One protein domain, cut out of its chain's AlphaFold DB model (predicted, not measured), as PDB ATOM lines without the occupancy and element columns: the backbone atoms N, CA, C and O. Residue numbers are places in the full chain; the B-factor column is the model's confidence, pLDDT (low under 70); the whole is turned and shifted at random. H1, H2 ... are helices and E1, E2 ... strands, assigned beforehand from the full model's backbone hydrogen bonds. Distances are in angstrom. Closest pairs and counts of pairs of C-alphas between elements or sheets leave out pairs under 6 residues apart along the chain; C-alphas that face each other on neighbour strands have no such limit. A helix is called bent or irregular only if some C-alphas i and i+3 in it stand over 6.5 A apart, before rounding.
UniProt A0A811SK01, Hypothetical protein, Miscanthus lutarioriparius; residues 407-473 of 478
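What this domain is: This is residues 407 to 473 of the 478 residues of the protein "Hypothetical protein" of Miscanthus lutarioriparius (UniProt A0A811SK01). Helix H1 folds back into arms H1a and H1b; H2 runs loosely beside H1b, and hairpin E1-E2 makes the far end, where residues 448 to 453 stick out. The printed part has 67 residues, ordered H1, E1, E2, H2, mixed in class, its sheet antiparallel. It is loose, radius of gyration of the C-alphas 14.5 A, spanning 47 by 24 by 18 A.

How they stand to each other: Find H1, residues 407 to 436, assigned as one helix by its hydrogen bonds but bent: C-alphas 416 and 419 are 9.5 A apart. Arms H1a, residues 407 to 416, and H1b, residues 419 to 436, touch, the closest C-alphas being Cys 413 and Ala 421, 4.8 A. In hairpin E1, residues 444 to 449, and E2, residues 452 to 457, N 447 and O 454 are within hydrogen-bond range, 2.9 A. H2, residues 462 to 472, is close to but not clearly touching H1b, closest C-alphas Trp 432 and Leu 467, 7.8 A, at a shallow tilt of 5 degrees, opposite ways. Every O i to N i+4 pair is within range in H2, 4 of 6 in H1a, 13 of 14 in H1b.

Where its parts are: Start at C-alpha 407, (192.201, 111.128, 177.956). H1b, 27.5 A, is irregular: C-alphas 419 and 422 are 7.5 A apart. H2 ends at C-alpha 472, (192.603, 116.978, 163.770).

The domain as a whole: The farthest C-alphas, Glu 419 and Ser 451, are 47.1 A apart. The printed part has no cut. Look for pLDDT under 70 at residues 449, 451 to 453 and 472 to 473.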
ATOM      1  N   LYS A 407     193.657 111.149 178.211       80.44
ATOM      2  CA  LYS A 407     192.201 111.128 177.956       80.44
ATOM      3  C   LYS A 407     191.750 112.009 176.777       80.44
ATOM      4  O   LYS A 407     190.951 111.530 175.966       80.44
ATOM      5  N   PRO A 408     192.229 113.260 176.611       78.44
ATOM      6  CA  PRO A 408     191.875 114.098 175.462       78.44
ATOM      7  C   PRO A 408     192.378 113.532 174.124       78.44
ATOM      8  O   PRO A 408     191.717 113.700 173.094       78.44
ATOM      9  N   PHE A 409     193.518 112.831 174.136       83.19
ATOM     10  CA  PHE A 409     194.098 112.190 172.955       83.19
ATOM     11  C   PHE A 409     193.277 110.969 172.542       83.19
ATOM     12  O   PHE A 409     192.931 110.850 171.369       83.19
ATOM     13  N   VAL A 410     192.868 110.130 173.501       81.88
ATOM     14  CA  VAL A 410     191.975 108.983 173.257       81.88
ATOM     15  C   VAL A 410     190.626 109.446 172.712       81.88
ATOM     16  O   VAL A 410     190.144 108.902 171.721       81.88
ATOM     17  N   LEU A 411     190.024 110.486 173.300       82.44
ATOM     18  CA  LEU A 411     188.755 111.049 172.817       82.44
ATOM     19  C   LEU A 411     188.857 111.563 171.374       82.44
ATOM     20  O   LEU A 411     187.963 111.314 170.565       82.44
ATOM     21  N   SER A 412     189.963 112.231 171.040       78.81
ATOM     22  CA  SER A 412     190.216 112.730 169.684       78.81
ATOM     23  C   SER A 412     190.510 111.591 168.695       78.81
ATOM     24  O   SER A 412     190.051 111.631 167.554       78.81
ATOM     25  N   CYS A 413     191.217 110.539 169.127       82.06
ATOM     26  CA  CYS A 413     191.549 109.378 168.294       82.06
ATOM     27  C   CYS A 413     190.351 108.449 168.059       82.06
ATOM     28  O   CYS A 413     190.238 107.893 166.966       82.06
ATOM     29  N   LYS A 414     189.411 108.337 169.010       82.81
ATOM     30  CA  LYS A 414     188.177 107.535 168.865       82.81
ATOM     31  C   LYS A 414     187.342 107.947 167.657       82.81
ATOM     32  O   LYS A 414     186.768 107.097 166.990       82.81
ATOM     33  N   GLN A 415     187.330 109.238 167.325       75.00
ATOM     34  CA  GLN A 415     186.609 109.747 166.155       75.00
ATOM     35  C   GLN A 415     187.284 109.407 164.814       75.00
ATOM     36  O   GLN A 415     186.652 109.564 163.770       75.00
ATOM     37  N   ARG A 416     188.556 108.975 164.813       73.44
ATOM     38  CA  ARG A 416     189.375 108.804 163.599       73.44
ATOM     39  C   ARG A 416     189.867 107.376 163.360       73.44
ATOM     40  O   ARG A 416     189.964 106.980 162.203       73.44
ATOM     41  N   TYR A 417     190.191 106.637 164.418       76.44
ATOM     42  CA  TYR A 417     190.869 105.337 164.341       76.44
ATOM     43  C   TYR A 417     190.038 104.173 164.901       76.44
ATOM     44  O   TYR A 417     190.449 103.027 164.771       76.44
ATOM     45  N   GLY A 418     188.855 104.440 165.474       79.56
ATOM     46  CA  GLY A 418     187.943 103.393 165.943       79.56
ATOM     47  C   GLY A 418     188.570 102.517 167.029       79.56
ATOM     48  O   GLY A 418     188.857 103.012 168.118       79.56
ATOM     49  N   GLU A 419     188.769 101.233 166.729       78.56
ATOM     50  CA  GLU A 419     189.345 100.247 167.655       78.56
ATOM     51  C   GLU A 419     190.827 100.521 167.970       78.56
ATOM     52  O   GLU A 419     191.246 100.342 169.109       78.56
ATOM     53  N   ASP A 420     191.590 101.096 167.033       80.44
ATOM     54  CA  ASP A 420     193.012 101.434 167.235       80.44
ATOM     55  C   ASP A 420     193.219 102.769 167.980       80.44
ATOM     56  O   ASP A 420     194.335 103.292 168.074       80.44
ATOM     57  N   ALA A 421     192.144 103.380 168.487       81.38
ATOM     58  CA  ALA A 421     192.182 104.723 169.056       81.38
ATOM     59  C   ALA A 421     193.070 104.848 170.297       81.38
ATOM     60  O   ALA A 421     193.678 105.898 170.490       81.38
ATOM     61  N   GLU A 422     193.147 103.808 171.125       80.00
ATOM     62  CA  GLU A 422     193.980 103.809 172.332       80.00
ATOM     63  C   GLU A 422     195.465 103.707 171.971       80.00
ATOM     64  O   GLU A 422     196.259 104.536 172.403       80.00
ATOM     65  N   MET A 423     195.823 102.791 171.066       81.94
ATOM     66  CA  MET A 423     197.196 102.656 170.569       81.94
ATOM     67  C   MET A 423     197.678 103.944 169.882       81.94
ATOM     68  O   MET A 423     198.785 104.416 170.137       81.94
ATOM     69  N   LYS A 424     196.831 104.566 169.051       81.94
ATOM     70  CA  LYS A 424     197.170 105.831 168.385       81.94
ATOM     71  C   LYS A 424     197.225 107.020 169.336       81.94
ATOM     72  O   LYS A 424     198.062 107.899 169.142       81.94
ATOM     73  N   ALA A 425     196.396 107.047 170.375       83.81
ATOM     74  CA  ALA A 425     196.499 108.064 171.413       83.81
ATOM     75  C   ALA A 425     197.821 107.955 172.179       83.81
ATOM     76  O   ALA A 425     198.482 108.978 172.347       83.81
ATOM     77  N   ALA A 426     198.244 106.742 172.542       83.75
ATOM     78  CA  ALA A 426     199.522 106.504 173.207       83.75
ATOM     79  C   ALA A 426     200.722 106.939 172.340       83.75
ATOM     80  O   ALA A 426     201.652 107.578 172.840       83.75
ATOM     81  N   GLU A 427     200.683 106.677 171.024       83.00
ATOM     82  CA  GLU A 427     201.690 107.176 170.070       83.00
ATOM     83  C   GLU A 427     201.752 108.717 170.054       83.00
ATOM     84  O   GLU A 427     202.839 109.296 170.121       83.00
ATOM     85  N   PHE A 428     200.600 109.404 170.007       82.62
ATOM     86  CA  PHE A 428     200.554 110.871 170.023       82.62
ATOM     87  C   PHE A 428     200.994 111.470 171.362       82.62
ATOM     88  O   PHE A 428     201.713 112.468 171.362       82.62
ATOM     89  N   VAL A 429     200.592 110.874 172.485       82.81
ATOM     90  CA  VAL A 429     201.013 111.300 173.827       82.81
ATOM     91  C   VAL A 429     202.527 111.187 173.955       82.81
ATOM     92  O   VAL A 429     203.173 112.168 174.319       82.81
ATOM     93  N   SER A 430     203.102 110.056 173.545       84.88
ATOM     94  CA  SER A 430     204.554 109.845 173.547       84.88
ATOM     95  C   SER A 430     205.274 110.885 172.686       84.88
ATOM     96  O   SER A 430     206.226 111.514 173.141       84.88
ATOM     97  N   LEU A 431     204.779 111.143 171.471       84.44
ATOM     98  CA  LEU A 431     205.352 112.143 170.567       84.44
ATOM     99  C   LEU A 431     205.328 113.556 171.171       84.44
ATOM    100  O   LEU A 431     206.312 114.291 171.097       84.44
ATOM    101  N   TRP A 432     204.207 113.955 171.775       84.75
ATOM    102  CA  TRP A 432     204.088 115.274 172.394       84.75
ATOM    103  C   TRP A 432     204.946 115.386 173.656       84.75
ATOM    104  O   TRP A 432     205.549 116.434 173.879       84.75
ATOM    105  N   GLN A 433     205.051 114.319 174.453       83.25
ATOM    106  CA  GLN A 433     205.941 114.279 175.612       83.25
ATOM    107  C   GLN A 433     207.415 114.374 175.209       83.25
ATOM    108  O   GLN A 433     208.160 115.091 175.869       83.25
ATOM    109  N   GLU A 434     207.837 113.730 174.118       83.19
ATOM    110  CA  GLU A 434     209.194 113.896 173.581       83.19
ATOM    111  C   GLU A 434     209.465 115.343 173.160       83.19
ATOM    112  O   GLU A 434     210.514 115.897 173.477       83.19
ATOM    113  N   HIS A 435     208.500 116.010 172.521       81.19
ATOM    114  CA  HIS A 435     208.657 117.430 172.211       81.19
ATOM    115  C   HIS A 435     208.737 118.304 173.469       81.19
ATOM    116  O   HIS A 435     209.513 119.253 173.469       81.19
ATOM    117  N   LEU A 436     207.992 117.987 174.536       79.12
ATOM    118  CA  LEU A 436     208.032 118.714 175.816       79.12
ATOM    119  C   LEU A 436     209.339 118.518 176.601       79.12
ATOM    120  O   LEU A 436     209.603 119.291 177.519       79.12
ATOM    121  N   LYS A 437     210.161 117.520 176.251       80.00
ATOM    122  CA  LYS A 437     211.512 117.360 176.812       80.00
ATOM    123  C   LYS A 437     212.513 118.370 176.253       80.00
ATOM    124  O   LYS A 437     213.583 118.516 176.834       80.00
ATOM    125  N   ASP A 438     212.195 119.039 175.144       79.75
ATOM    126  CA  ASP A 438     213.041 120.077 174.555       79.75
ATOM    127  C   ASP A 438     213.032 121.331 175.447       79.75
ATOM    128  O   ASP A 438     212.013 122.029 175.509       79.75
ATOM    129  N   PRO A 439     214.147 121.662 176.124       77.69
ATOM    130  CA  PRO A 439     214.201 122.804 177.028       77.69
ATOM    131  C   PRO A 439     214.055 124.149 176.303       77.69
ATOM    132  O   PRO A 439     213.843 125.148 176.976       77.69
ATOM    133  N   ASN A 440     214.142 124.197 174.966       78.88
ATOM    134  CA  ASN A 440     213.974 125.422 174.175       78.88
ATOM    135  C   ASN A 440     212.533 125.647 173.690       78.88
ATOM    136  O   ASN A 440     212.263 126.630 172.995       78.88
ATOM    137  N   TRP A 441     211.598 124.748 174.016       84.75
ATOM    138  CA  TRP A 441     210.198 124.887 173.631       84.75
ATOM    139  C   TRP A 441     209.309 125.180 174.842       84.75
ATOM    140  O   TRP A 441     209.137 124.358 175.740       84.75
ATOM    141  N   HIS A 442     208.696 126.366 174.843       78.75
ATOM    142  CA  HIS A 442     207.835 126.840 175.927       78.75
ATOM    143  C   HIS A 442     206.464 127.259 175.380       78.75
ATOM    144  O   HIS A 442     206.223 128.447 175.161       78.75
ATOM    145  N   PRO A 443     205.531 126.311 175.163       80.12
ATOM    146  CA  PRO A 443     204.233 126.579 174.534       80.12
ATOM    147  C   PRO A 443     203.229 127.282 175.469       80.12
ATOM    148  O   PRO A 443     202.014 127.142 175.315       80.12
ATOM    149  N   PHE A 444     203.713 128.057 176.439       82.25
ATOM    150  CA  PHE A 444     202.909 128.730 177.447       82.25
ATOM    151  C   PHE A 444     203.194 130.235 177.467       82.25
ATOM    152  O   PHE A 444     204.327 130.669 177.288       82.25
ATOM    153  N   LYS A 445     202.164 131.042 177.720       82.62
ATOM    154  CA  LYS A 445     202.247 132.489 177.940       82.62
ATOM    155  C   LYS A 445     201.769 132.820 179.351       82.62
ATOM    156  O   LYS A 445     200.826 132.210 179.848       82.62
ATOM    157  N   ILE A 446     202.398 133.801 179.983       78.25
ATOM    158  CA  ILE A 446     201.986 134.289 181.301       78.25
ATOM    159  C   ILE A 446     200.955 135.396 181.086       78.25
ATOM    160  O   ILE A 446     201.220 136.361 180.370       78.25
ATOM    161  N   VAL A 447     199.774 135.251 181.680       76.94
ATOM    162  CA  VAL A 447     198.741 136.290 181.697       76.94
ATOM    163  C   VAL A 447     198.568 136.758 183.132       76.94
ATOM    164  O   VAL A 447     198.433 135.953 184.049       76.94
ATOM    165  N   THR A 448     198.597 138.075 183.323       71.31
ATOM    166  CA  THR A 448     198.386 138.688 184.636       71.31
ATOM    167  C   THR A 448     196.978 139.254 184.676       71.31
ATOM    168  O   THR A 448     196.664 140.163 183.908       71.31
ATOM    169  N   THR A 449     196.135 138.715 185.555       58.31
ATOM    170  CA  THR A 449     194.770 139.210 185.767       58.31
ATOM    171  C   THR A 449     194.660 139.645 187.225       58.31
ATOM    172  O   THR A 449     194.518 138.817 188.117       58.31
ATOM    173  N   GLY A 450     194.786 140.946 187.499       73.94
ATOM    174  CA  GLY A 450     194.799 141.452 188.878       73.94
ATOM    175  C   GLY A 450     196.080 141.074 189.639       73.94
ATOM    176  O   GLY A 450     197.171 141.411 189.189       73.94
ATOM    177  N   SER A 451     195.954 140.407 190.795       67.88
ATOM    178  CA  SER A 451     197.074 140.023 191.679       67.88
ATOM    179  C   SER A 451     197.676 138.639 191.394       67.88
ATOM    180  O   SER A 451     198.602 138.229 192.090       67.88
ATOM    181  N   THR A 452     197.155 137.898 190.413       43.91
ATOM    182  CA  THR A 452     197.612 136.546 190.061       43.91
ATOM    183  C   THR A 452     198.165 136.493 188.636       43.91
ATOM    184  O   THR A 452     197.535 136.922 187.667       43.91
ATOM    185  N   THR A 453     199.379 135.951 188.516       63.22
ATOM    186  CA  THR A 453     200.022 135.559 187.255       63.22
ATOM    187  C   THR A 453     199.776 134.079 187.005       63.22
ATOM    188  O   THR A 453     200.261 133.244 187.766       63.22
ATOM    189  N   GLU A 454     199.067 133.747 185.931       73.69
ATOM    190  CA  GLU A 454     198.813 132.364 185.521       73.69
ATOM    191  C   GLU A 454     199.518 132.056 184.198       73.69
ATOM    192  O   GLU A 454     199.539 132.871 183.271       73.69
ATOM    193  N   GLN A 455     200.103 130.864 184.106       74.25
ATOM    194  CA  GLN A 455     200.726 130.362 182.887       74.25
ATOM    195  C   GLN A 455     199.689 129.554 182.099       74.25
ATOM    196  O   GLN A 455     199.288 128.467 182.511       74.25
ATOM    197  N   ILE A 456     199.244 130.087 180.960       78.75
ATOM    198  CA  ILE A 456     198.259 129.443 180.082       78.75
ATOM    199  C   ILE A 456     198.894 129.035 178.756       78.75
ATOM    200  O   ILE A 456     199.914 129.588 178.351       78.75
ATOM    201  N   LEU A 457     198.294 128.082 178.043       79.06
ATOM    202  CA  LEU A 457     198.789 127.666 176.729       79.06
ATOM    203  C   LEU A 457     198.775 128.835 175.731       79.06
ATOM    204  O   LEU A 457     197.817 129.608 175.639       79.06
ATOM    205  N   ASN A 458     199.856 128.970 174.967       82.06
ATOM    206  CA  ASN A 458     199.953 129.951 173.901       82.06
ATOM    207  C   ASN A 458     199.340 129.385 172.614       82.06
ATOM    208  O   ASN A 458     200.013 128.726 171.831       82.06
ATOM    209  N   ASP A 459     198.064 129.678 172.360       77.00
ATOM    210  CA  ASP A 459     197.359 129.190 171.161       77.00
ATOM    211  C   ASP A 459     197.918 129.708 169.822       77.00
ATOM    212  O   ASP A 459     197.496 129.237 168.766       77.00
ATOM    213  N   LYS A 460     198.863 130.657 169.848       76.38
ATOM    214  CA  LYS A 460     199.590 131.132 168.662       76.38
ATOM    215  C   LYS A 460     200.938 130.428 168.449       76.38
ATOM    216  O   LYS A 460     201.604 130.741 167.469       76.38
ATOM    217  N   ASP A 461     201.351 129.518 169.336       85.50
ATOM    218  CA  ASP A 461     202.597 128.757 169.185       85.50
ATOM    219  C   ASP A 461     202.530 127.859 167.940       85.50
ATOM    220  O   ASP A 461     201.680 126.973 167.834       85.50
ATOM    221  N   GLU A 462     203.414 128.103 166.971       83.00
ATOM    222  CA  GLU A 462     203.369 127.446 165.659       83.00
ATOM    223  C   GLU A 462     203.550 125.925 165.762       83.00
ATOM    224  O   GLU A 462     202.866 125.166 165.066       83.00
ATOM    225  N   LYS A 463     204.420 125.474 166.677       82.44
ATOM    226  CA  LYS A 463     204.713 124.055 166.917       82.44
ATOM    227  C   LYS A 463     203.512 123.361 167.571       82.44
ATOM    228  O   LYS A 463     203.085 122.309 167.094       82.44
ATOM    229  N   LEU A 464     202.878 123.985 168.565       83.56
ATOM    230  CA  LEU A 464     201.648 123.509 169.208       83.56
ATOM    231  C   LEU A 464     200.467 123.464 168.225       83.56
ATOM    232  O   LEU A 464     199.714 122.490 168.205       83.56
ATOM    233  N   VAL A 465     200.304 124.486 167.379       83.25
ATOM    234  CA  VAL A 465     199.267 124.516 166.333       83.25
ATOM    235  C   VAL A 465     199.504 123.414 165.296       83.25
ATOM    236  O   VAL A 465     198.549 122.762 164.864       83.25
ATOM    237  N   GLY A 466     200.759 123.167 164.914       81.00
ATOM    238  CA  GLY A 466     201.146 122.065 164.032       81.00
ATOM    239  C   GLY A 466     200.776 120.697 164.610       81.00
ATOM    240  O   GLY A 466     200.114 119.902 163.940       81.00
ATOM    241  N   LEU A 467     201.116 120.458 165.877       82.50
ATOM    242  CA  LEU A 467     200.794 119.224 166.595       82.50
ATOM    243  C   LEU A 467     199.274 119.026 166.759       82.50
ATOM    244  O   LEU A 467     198.752 117.948 166.465       82.50
ATOM    245  N   LYS A 468     198.521 120.081 167.111       80.38
ATOM    246  CA  LYS A 468     197.043 120.051 167.162       80.38
ATOM    247  C   LYS A 468     196.424 119.710 165.795       80.38
ATOM    248  O   LYS A 468     195.452 118.955 165.729       80.38
ATOM    249  N   LYS A 469     196.990 120.219 164.690       79.50
ATOM    250  CA  LYS A 469     196.545 119.905 163.314       79.50
ATOM    251  C   LYS A 469     196.806 118.452 162.918       79.50
ATOM    252  O   LYS A 469     195.993 117.876 162.197       79.50
ATOM    253  N   GLN A 470     197.904 117.845 163.373       74.69
ATOM    254  CA  GLN A 470     198.168 116.419 163.133       74.69
ATOM    255  C   GLN A 470     197.111 115.529 163.803       74.69
ATOM    256  O   GLN A 470     196.661 114.552 163.196       74.69
ATOM    257  N   LEU A 471     196.640 115.941 164.985       71.69
ATOM    258  CA  LEU A 471     195.535 115.298 165.693       71.69
ATOM    259  C   LEU A 471     194.186 115.443 164.953       71.69
ATOM    260  O   LEU A 471     193.391 114.507 164.937       71.69
ATOM    261  N   THR A 472     193.932 116.590 164.306       63.72
ATOM    262  CA  THR A 472     192.603 116.978 163.770       63.72
ATOM    263  C   THR A 472     192.422 116.883 162.247       63.72
ATOM    264  O   THR A 472     191.293 117.008 161.765       63.72
ATOM    265  N   ARG A 473     193.468 116.641 161.443       57.00
ATOM    266  CA  ARG A 473     193.322 116.491 159.978       57.00
ATOM    267  C   ARG A 473     192.476 115.259 159.614       57.00
ATOM    268  O   ARG A 473     192.918 114.122 159.771       57.00
TER     269      ARG A 473